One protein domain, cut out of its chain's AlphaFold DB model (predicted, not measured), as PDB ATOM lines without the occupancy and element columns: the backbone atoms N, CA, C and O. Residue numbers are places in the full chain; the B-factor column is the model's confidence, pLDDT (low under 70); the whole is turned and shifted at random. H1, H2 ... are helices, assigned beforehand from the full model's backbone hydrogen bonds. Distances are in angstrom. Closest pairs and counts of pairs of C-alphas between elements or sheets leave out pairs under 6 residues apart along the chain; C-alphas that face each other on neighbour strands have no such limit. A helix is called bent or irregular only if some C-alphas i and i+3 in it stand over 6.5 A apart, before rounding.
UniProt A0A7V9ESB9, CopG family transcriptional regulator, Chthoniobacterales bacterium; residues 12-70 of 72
ATOM      1  N   GLU A  12      23.801 -53.700 -45.408       97.62
ATOM      2  CA  GLU A  12      24.743 -52.594 -45.227       97.62
ATOM      3  C   GLU A  12      24.663 -51.956 -43.831       97.62
ATOM      4  O   GLU A  12      25.696 -51.689 -43.210       97.62
ATOM      5  N   ILE A  13      23.448 -51.781 -43.303       96.19
ATOM      6  CA  ILE A  13      23.217 -51.188 -41.986       96.19
ATOM      7  C   ILE A  13      23.639 -52.172 -40.901       96.19
ATOM      8  O   ILE A  13      24.280 -51.769 -39.928       96.19
ATOM      9  N   ASP A  14      23.333 -53.460 -41.071       96.56
ATOM     10  CA  ASP A  14      23.746 -54.486 -40.117       96.56
ATOM     11  C   ASP A  14      25.277 -54.585 -40.011       96.56
ATOM     12  O   ASP A  14      25.826 -54.570 -38.903       96.56
ATOM     13  N   ARG A  15      25.981 -54.569 -41.151       97.44
ATOM     14  CA  ARG A  15      27.452 -54.546 -41.192       97.44
ATOM     15  C   ARG A  15      28.017 -53.300 -40.509       97.44
ATOM     16  O   ARG A  15      28.953 -53.403 -39.710       97.44
ATOM     17  N   GLY A  16      27.428 -52.131 -40.764       97.12
ATOM     18  CA  GLY A  16      27.802 -50.882 -40.098       97.12
ATOM     19  C   GLY A  16      27.613 -50.939 -38.579       97.12
ATOM     20  O   GLY A  16      28.514 -50.560 -37.822       97.12
ATOM     21  N   LEU A  17      26.479 -51.478 -38.122       96.31
ATOM     22  CA  LEU A  17      26.170 -51.670 -36.706       96.31
ATOM     23  C   LEU A  17      27.156 -52.637 -36.038       96.31
ATOM     24  O   LEU A  17      27.676 -52.330 -34.963       96.31
ATOM     25  N   ALA A  18      27.461 -53.769 -36.677       96.69
ATOM     26  CA  ALA A  18      28.427 -54.741 -36.173       96.69
ATOM     27  C   ALA A  18      29.826 -54.120 -36.003       96.69
ATOM     28  O   ALA A  18      30.467 -54.292 -34.961       96.69
ATOM     29  N   ALA A  19      30.276 -53.332 -36.983       97.31
ATOM     30  CA  ALA A  19      31.555 -52.634 -36.911       97.31
ATOM     31  C   ALA A  19      31.584 -51.582 -35.788       97.31
ATOM     32  O   ALA A  19      32.584 -51.458 -35.077       97.31
ATOM     33  N   LEU A  20      30.488 -50.841 -35.589       96.56
ATOM     34  CA  LEU A  20      30.387 -49.845 -34.522       96.56
ATOM     35  C   LEU A  20      30.404 -50.492 -33.131       96.56
ATOM     36  O   LEU A  20      31.078 -50.001 -32.227       96.56
ATOM     37  N   VAL A  21      29.699 -51.611 -32.964       97.50
ATOM     38  CA  VAL A  21      29.704 -52.411 -31.732       97.50
ATOM     39  C   VAL A  21      31.111 -52.902 -31.415       97.50
ATOM     40  O   VAL A  21      31.595 -52.677 -30.308       97.50
ATOM     41  N   LYS A  22      31.814 -53.466 -32.407       96.94
ATOM     42  CA  LYS A  22      33.195 -53.937 -32.239       96.94
ATOM     43  C   LYS A  22      34.144 -52.817 -31.803       96.94
ATOM     44  O   LYS A  22      34.971 -53.037 -30.928       96.94
ATOM     45  N   ARG A  23      34.027 -51.622 -32.393       96.88
ATOM     46  CA  ARG A  23      34.897 -50.475 -32.063       96.88
ATOM     47  C   ARG A  23      34.562 -49.816 -30.726       96.88
ATOM     48  O   ARG A  23      35.460 -49.327 -30.056       96.88
ATOM     49  N   SER A  24      33.282 -49.752 -30.365       94.69
ATOM     50  CA  SER A  24      32.826 -49.034 -29.164       94.69
ATOM     51  C   SER A  24      32.800 -49.889 -27.897       94.69
ATOM     52  O   SER A  24      32.663 -49.333 -26.812       94.69
ATOM     53  N   GLY A  25      32.847 -51.222 -28.019       95.38
ATOM     54  CA  GLY A  25      32.668 -52.154 -26.900       95.38
ATOM     55  C   GLY A  25      31.244 -52.176 -26.319       95.38
ATOM     56  O   GLY A  25      30.977 -52.886 -25.353       95.38
ATOM     57  N   LYS A  26      30.310 -51.407 -26.894       96.25
ATOM     58  CA  LYS A  26      28.911 -51.315 -26.457       96.25
ATOM     59  C   LYS A  26      28.081 -52.441 -27.069       96.25
ATOM     60  O   LYS A  26      28.314 -52.850 -28.201       96.25
ATOM     61  N   SER A  27      27.042 -52.891 -26.366       96.62
ATOM     62  CA  SER A  27      26.111 -53.886 -26.915       96.62
ATOM     63  C   SER A  27      25.316 -53.340 -28.110       96.62
ATOM     64  O   SER A  27      25.050 -52.137 -28.198       96.62
ATOM     65  N   ARG A  28      24.862 -54.234 -29.004       95.00
ATOM     66  CA  ARG A  28      23.999 -53.876 -30.152       95.00
ATOM     67  C   ARG A  28      22.776 -53.072 -29.715       95.00
ATOM     68  O   ARG A  28      22.494 -52.023 -30.284       95.00
ATOM     69  N   SER A  29      22.081 -53.524 -28.668       94.81
ATOM     70  CA  SER A  29      20.904 -52.825 -28.143       94.81
ATOM     71  C   SER A  29      21.239 -51.429 -27.626       94.81
ATOM     72  O   SER A  29      20.450 -50.515 -27.834       94.81
ATOM     73  N   HIS A  30      22.396 -51.244 -26.984       95.75
ATOM     74  CA  HIS A  30      22.802 -49.931 -26.491       95.75
ATOM     75  C   HIS A  30      23.053 -48.957 -27.646       95.75
ATOM     76  O   HIS A  30      22.495 -47.865 -27.653       95.75
ATOM     77  N   VAL A  31      23.802 -49.387 -28.666       96.31
ATOM     78  CA  VAL A  31      24.061 -48.580 -29.868       96.31
ATOM     79  C   VAL A  31      22.757 -48.176 -30.562       96.31
ATOM     80  O   VAL A  31      22.566 -47.001 -30.873       96.31
ATOM     81  N   VAL A  32      21.837 -49.123 -30.764       95.44
ATOM     82  CA  VAL A  32      20.542 -48.847 -31.410       95.44
ATOM     83  C   VAL A  32      19.695 -47.887 -30.571       95.44
ATOM     84  O   VAL A  32      19.096 -46.961 -31.113       95.44
ATOM     85  N   GLN A  33      19.667 -48.054 -29.246       95.06
ATOM     86  CA  GLN A  33      18.949 -47.140 -28.356       95.06
ATOM     87  C   GLN A  33      19.533 -45.725 -28.389       95.06
ATOM     88  O   GLN A  33      18.771 -44.760 -28.406       95.06
ATOM     89  N   GLU A  34      20.859 -45.577 -28.402       95.94
ATOM     90  CA  GLU A  34      21.501 -44.264 -28.525       95.94
ATOM     91  C   GLU A  34      21.201 -43.608 -29.874       95.94
ATOM     92  O   GLU A  34      20.851 -42.427 -29.911       95.94
ATOM     93  N   ALA A  35      21.267 -44.370 -30.969       95.19
ATOM     94  CA  ALA A  35      20.918 -43.879 -32.298       95.19
ATOM     95  C   ALA A  35      19.461 -43.394 -32.353       95.19
ATOM     96  O   ALA A  35      19.196 -42.280 -32.802       95.19
ATOM     97  N   LEU A  36      18.523 -44.181 -31.813       95.75
ATOM     98  CA  LEU A  36      17.108 -43.818 -31.781       95.75
ATOM     99  C   LEU A  36      16.848 -42.587 -30.903       95.75
ATOM    100  O   LEU A  36      16.120 -41.684 -31.312       95.75
ATOM    101  N   ARG A  37      17.476 -42.501 -29.720       96.75
ATOM    102  CA  ARG A  37      17.383 -41.312 -28.854       96.75
ATOM    103  C   ARG A  37      17.886 -40.063 -29.570       96.75
ATOM    104  O   ARG A  37      17.220 -39.032 -29.515       96.75
ATOM    105  N   ARG A  38      19.031 -40.161 -30.254       97.62
ATOM    106  CA  ARG A  38      19.600 -39.057 -31.036       97.62
ATOM    107  C   ARG A  38      18.647 -38.625 -32.148       97.62
ATOM    108  O   ARG A  38      18.397 -37.433 -32.276       97.62
ATOM    109  N   GLN A  39      18.077 -39.571 -32.895       97.75
ATOM    110  CA  GLN A  39      17.135 -39.251 -33.968       97.75
ATOM    111  C   GLN A  39      15.883 -38.547 -33.435       97.75
ATOM    112  O   GLN A  39      15.490 -37.509 -33.958       97.75
ATOM    113  N   ILE A  40      15.294 -39.055 -32.347       97.75
ATOM    114  CA  ILE A  40      14.129 -38.426 -31.711       97.75
ATOM    115  C   ILE A  40      14.457 -37.001 -31.250       97.75
ATOM    116  O   ILE A  40      13.640 -36.098 -31.423       97.75
ATOM    117  N   ALA A  41      15.638 -36.779 -30.668       98.00
ATOM    118  CA  ALA A  41      16.064 -35.449 -30.242       98.00
ATOM    119  C   ALA A  41      16.200 -34.479 -31.427       98.00
ATOM    120  O   ALA A  41      15.740 -33.343 -31.328       98.00
ATOM    121  N   ILE A  42      16.760 -34.937 -32.551       98.25
ATOM    122  CA  ILE A  42      16.877 -34.147 -33.783       98.25
ATOM    123  C   ILE A  42      15.493 -33.745 -34.302       98.25
ATOM    124  O   ILE A  42      15.270 -32.565 -34.565       98.25
ATOM    125  N   GLU A  43      14.550 -34.683 -34.403       98.00
ATOM    126  CA  GLU A  43      13.202 -34.366 -34.898       98.00
ATOM    127  C   GLU A  43      12.445 -33.425 -33.954       98.00
ATOM    128  O   GLU A  43      11.794 -32.480 -34.397       98.00
ATOM    129  N   ARG A  44      12.587 -33.610 -32.634       97.62
ATOM    130  CA  ARG A  44      12.020 -32.678 -31.647       97.62
ATOM    131  C   ARG A  44      12.600 -31.276 -31.797       97.62
ATOM    132  O   ARG A  44      11.848 -30.306 -31.765       97.62
ATOM    133  N   PHE A  45      13.916 -31.169 -31.966       96.94
ATOM    134  CA  PHE A  45      14.580 -29.888 -32.168       96.94
ATOM    135  C   PHE A  45      14.102 -29.202 -33.451       96.94
ATOM    136  O   PHE A  45      13.758 -28.023 -33.411       96.94
ATOM    137  N   ARG A  46      14.006 -29.935 -34.568       96.94
ATOM    138  CA  ARG A  46      13.482 -29.408 -35.838       96.94
ATOM    139  C   ARG A  46      12.062 -28.869 -35.682       96.94
ATOM    140  O   ARG A  46      11.817 -27.716 -36.021       96.94
ATOM    141  N   GLY A  47      11.172 -29.644 -35.060       97.00
ATOM    142  CA  GLY A  47       9.792 -29.217 -34.824       97.00
ATOM    143  C   GLY A  47       9.668 -28.013 -33.879       97.00
ATOM    144  O   GLY A  47       8.777 -27.182 -34.048       97.00
ATOM    145  N   LEU A  48      10.558 -27.875 -32.890       96.12
ATOM    146  CA  LEU A  48      10.625 -26.666 -32.060       96.12
ATOM    147  C   LEU A  48      11.121 -25.469 -32.870       96.12
ATOM    148  O   LEU A  48      10.522 -24.398 -32.811       96.12
ATOM    149  N   ARG A  49      12.183 -25.656 -33.654       93.19
ATOM    150  CA  ARG A  49      12.776 -24.603 -34.476       93.19
ATOM    151  C   ARG A  49      11.772 -24.036 -35.476       93.19
ATOM    152  O   ARG A  49      11.661 -22.820 -35.578       93.19
ATOM    153  N   GLU A  50      11.002 -24.881 -36.154       95.56
ATOM    154  CA  GLU A  50       9.943 -24.447 -37.079       95.56
ATOM    155  C   GLU A  50       8.911 -23.528 -36.413       95.56
ATOM    156  O   GLU A  50       8.460 -22.559 -37.018       95.56
ATOM    157  N   LYS A  51       8.577 -23.786 -35.144       95.19
ATOM    158  CA  LYS A  51       7.605 -22.988 -34.381       95.19
ATOM    159  C   LYS A  51       8.201 -21.713 -33.791       95.19
ATOM    160  O   LYS A  51       7.492 -20.720 -33.644       95.19
ATOM    161  N   LEU A  52       9.465 -21.761 -33.380       93.56
ATOM    162  CA  LEU A  52      10.103 -20.686 -32.620       93.56
ATOM    163  C   LEU A  52      10.829 -19.677 -33.504       93.56
ATOM    164  O   LEU A  52      10.864 -18.508 -33.144       93.56
ATOM    165  N   VAL A  53      11.355 -20.077 -34.667       92.81
ATOM    166  CA  VAL A  53      12.038 -19.145 -35.583       92.81
ATOM    167  C   VAL A  53      11.135 -17.982 -36.022       92.81
ATOM    168  O   VAL A  53      11.605 -16.848 -35.959       92.81
ATOM    169  N   PRO A  54       9.862 -18.186 -36.419       94.25
ATOM    170  CA  PRO A  54       8.975 -17.069 -36.756       94.25
ATOM    171  C   PRO A  54       8.770 -16.106 -35.581       94.25
ATOM    172  O   PRO A  54       8.930 -14.902 -35.740       94.25
ATOM    173  N   LYS A  55       8.530 -16.644 -34.379       94.50
ATOM    174  CA  LYS A  55       8.343 -15.850 -33.155       94.50
ATOM    175  C   LYS A  55       9.599 -15.071 -32.766       94.50
ATOM    176  O   LYS A  55       9.507 -13.927 -32.345       94.50
ATOM    177  N   GLY A  56      10.771 -15.689 -32.919       93.62
ATOM    178  CA  GLY A  56      12.056 -15.032 -32.693       93.62
ATOM    179  C   GLY A  56      12.235 -13.839 -33.627       93.62
ATOM    180  O   GLY A  56      12.558 -12.753 -33.161       93.62
ATOM    181  N   ARG A  57      11.914 -14.007 -34.916       92.69
ATOM    182  CA  ARG A  57      11.979 -12.919 -35.906       92.69
ATOM    183  C   ARG A  57      11.023 -11.774 -35.583       92.69
ATOM    184  O   ARG A  57      11.420 -10.625 -35.713       92.69
ATOM    185  N   GLU A  58       9.797 -12.072 -35.153       94.25
ATOM    186  CA  GLU A  58       8.833 -11.057 -34.694       94.25
ATOM    187  C   GLU A  58       9.338 -10.293 -33.462       94.25
ATOM    188  O   GLU A  58       9.087  -9.101 -33.325       94.25
ATOM    189  N   ALA A  59      10.098 -10.963 -32.594       92.50
ATOM    190  CA  ALA A  59      10.740 -10.370 -31.426       92.50
ATOM    191  C   ALA A  59      12.103  -9.703 -31.724       92.50
ATOM    192  O   ALA A  59      12.764  -9.249 -30.795       92.50
ATOM    193  N   GLY A  60      12.532  -9.636 -32.992       93.56
ATOM    194  CA  GLY A  60      13.789  -8.998 -33.410       93.56
ATOM    195  C   GLY A  60      15.041  -9.881 -33.333       93.56
ATOM    196  O   GLY A  60      16.143  -9.395 -33.576       93.56
ATOM    197  N   PHE A  61      14.897 -11.173 -33.032       94.06
ATOM    198  CA  PHE A  61      15.992 -12.143 -33.043       94.06
ATOM    199  C   PHE A  61      16.100 -12.812 -34.416       94.06
ATOM    200  O   PHE A  61      15.267 -13.646 -34.792       94.06
ATOM    201  N   HIS A  62      17.140 -12.468 -35.173       90.12
ATOM    202  CA  HIS A  62      17.359 -12.988 -36.526       90.12
ATOM    203  C   HIS A  62      18.529 -13.967 -36.600       90.12
ATOM    204  O   HIS A  62      18.548 -14.841 -37.473       90.12
ATOM    205  N   THR A  63      19.476 -13.835 -35.677       91.44
ATOM    206  CA  THR A  63      20.696 -14.630 -35.579       91.44
ATOM    207  C   THR A  63      20.880 -15.177 -34.168       91.44
ATOM    208  O   THR A  63      20.301 -14.668 -33.207       91.44
ATOM    209  N   ASP A  64      21.723 -16.201 -34.036       88.06
ATOM    210  CA  ASP A  64      22.101 -16.727 -32.722       88.06
ATOM    211  C   ASP A  64      22.834 -15.654 -31.891       88.06
ATOM    212  O   ASP A  64      22.666 -15.586 -30.677       88.06
ATOM    213  N   GLU A  65      23.572 -14.755 -32.550       92.88
ATOM    214  CA  GLU A  65      24.262 -13.622 -31.922       92.88
ATOM    215  C   GLU A  65      23.289 -12.637 -31.255       92.88
ATOM    216  O   GLU A  65      23.557 -12.143 -30.160       92.88
ATOM    217  N   ASP A  66      22.130 -12.379 -31.872       91.81
ATOM    218  CA  ASP A  66      21.094 -11.520 -31.278       91.81
ATOM    219  C   ASP A  66      20.577 -12.113 -29.964       91.81
ATOM    220  O   ASP A  66      20.294 -11.385 -29.016       91.81
ATOM    221  N   VAL A  67      20.483 -13.445 -29.895       90.12
ATOM    222  CA  VAL A  67      20.073 -14.157 -28.682       90.12
ATOM    223  C   VAL A  67      21.170 -14.075 -27.625       90.12
ATOM    224  O   VAL A  67      20.872 -13.728 -26.482       90.12
ATOM    225  N   PHE A  68      22.428 -14.347 -27.991       94.62
ATOM    226  CA  PHE A  68      23.555 -14.312 -27.053       94.62
ATOM    227  C   PHE A  68      23.706 -12.956 -26.368       94.62
ATOM    228  O   PHE A  68      23.850 -12.929 -25.151       94.62
ATOM    229  N   LYS A  69      23.557 -11.848 -27.103       93.94
ATOM    230  CA  LYS A  69      23.592 -10.482 -26.546       93.94
ATOM    231  C   LYS A  69      22.570 -10.214 -25.438       93.94
ATOM    232  O   LYS A  69      22.736  -9.257 -24.690       93.94
ATOM    233  N   VAL A  70      21.487 -10.990 -25.370       93.12
ATOM    234  CA  VAL A  70      20.413 -10.806 -24.379       93.12
ATOM    235  C   VAL A  70      20.566 -11.742 -23.178       93.12
ATOM    236  O   VAL A  70      20.055 -11.431 -22.104       93.12
TER     237      VAL A  70
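Overview. This is residues 12 to 70 of the 72 residues of the protein "CopG family transcriptional regulator" of Chthoniobacterales bacterium (UniProt A0A7V9ESB9). One long helix, H2, makes the length of the model, and a short helix sits near each end of it: H1, which meets the beginning of H2 in a corner, and H3, which the chain reaches by folding back past the far end. H1 and H3 lie toward the same side of H2, like the two ends of a wide, open bracket, with H2 bare between them. The printed part has 59 residues with three named helices in the order H1, H2, H3 and no named strand; the class is all helix. The whole is extended, with a radius of gyration of the C-alphas of 18.3 A, and is a rod spanning 49 by 21 by 18 A.

Along the chain. Find C-alpha 12 at (24.743, -52.594, -45.227); from there H1, residues 12 to 24, runs 18.3 A from first to last C-alpha. After residues 25 to 27, look for C-alpha 28 at (23.999, -53.876, -30.152), where H2 begins. H2, residues 28 to 58, is the longest helix, 45.7 A from first to last C-alpha, and y climbs along it to C-alpha 58 at (8.833, -11.057, -34.694). H2 has a kink of 35 degrees near residue 51, and it is irregular, but only just: C-alphas 51 and 54 are 6.52 A apart. Past residues 59 to 63, H3, residues 64 to 70, covers 10.4 A and ends with C-alpha 70 at (20.413, -10.806, -24.379).

Arrangement. Look first at residues 17 to 21 of H1 and residues 28 to 31 of H2: with these parts alone the two helices touch. Their closest C-alphas are those of Val 21 and Arg 28, 6.1 A apart, and their lines are about perpendicular at 78 degrees. Further on, residues 33 to 52 of H2 stand free. At the other end, H3 touches no helix: H2 and H3 are apart, and so are H1 and H3. On the backbone, each O i to N i+4 pair of H1 is within hydrogen-bond range, against 24 of 27 in H2 and 2 of 3 in H3.

Size, cuts and confidence. Measure the full reach from Lys 22 to Glu 58, whose C-alphas are the two farthest apart, at 49.4 A; the first and last printed C-alphas, of Glu 12 and Val 70, are 46.9 A apart. The printed part runs from 12 to 70 without a cut. The links from H1 to H2 and from H2 to H3 are both tight, with 3 and 5 residues. In the B-factor column the mean pLDDT of the printed part is 95.3, and no printed residue is under 70.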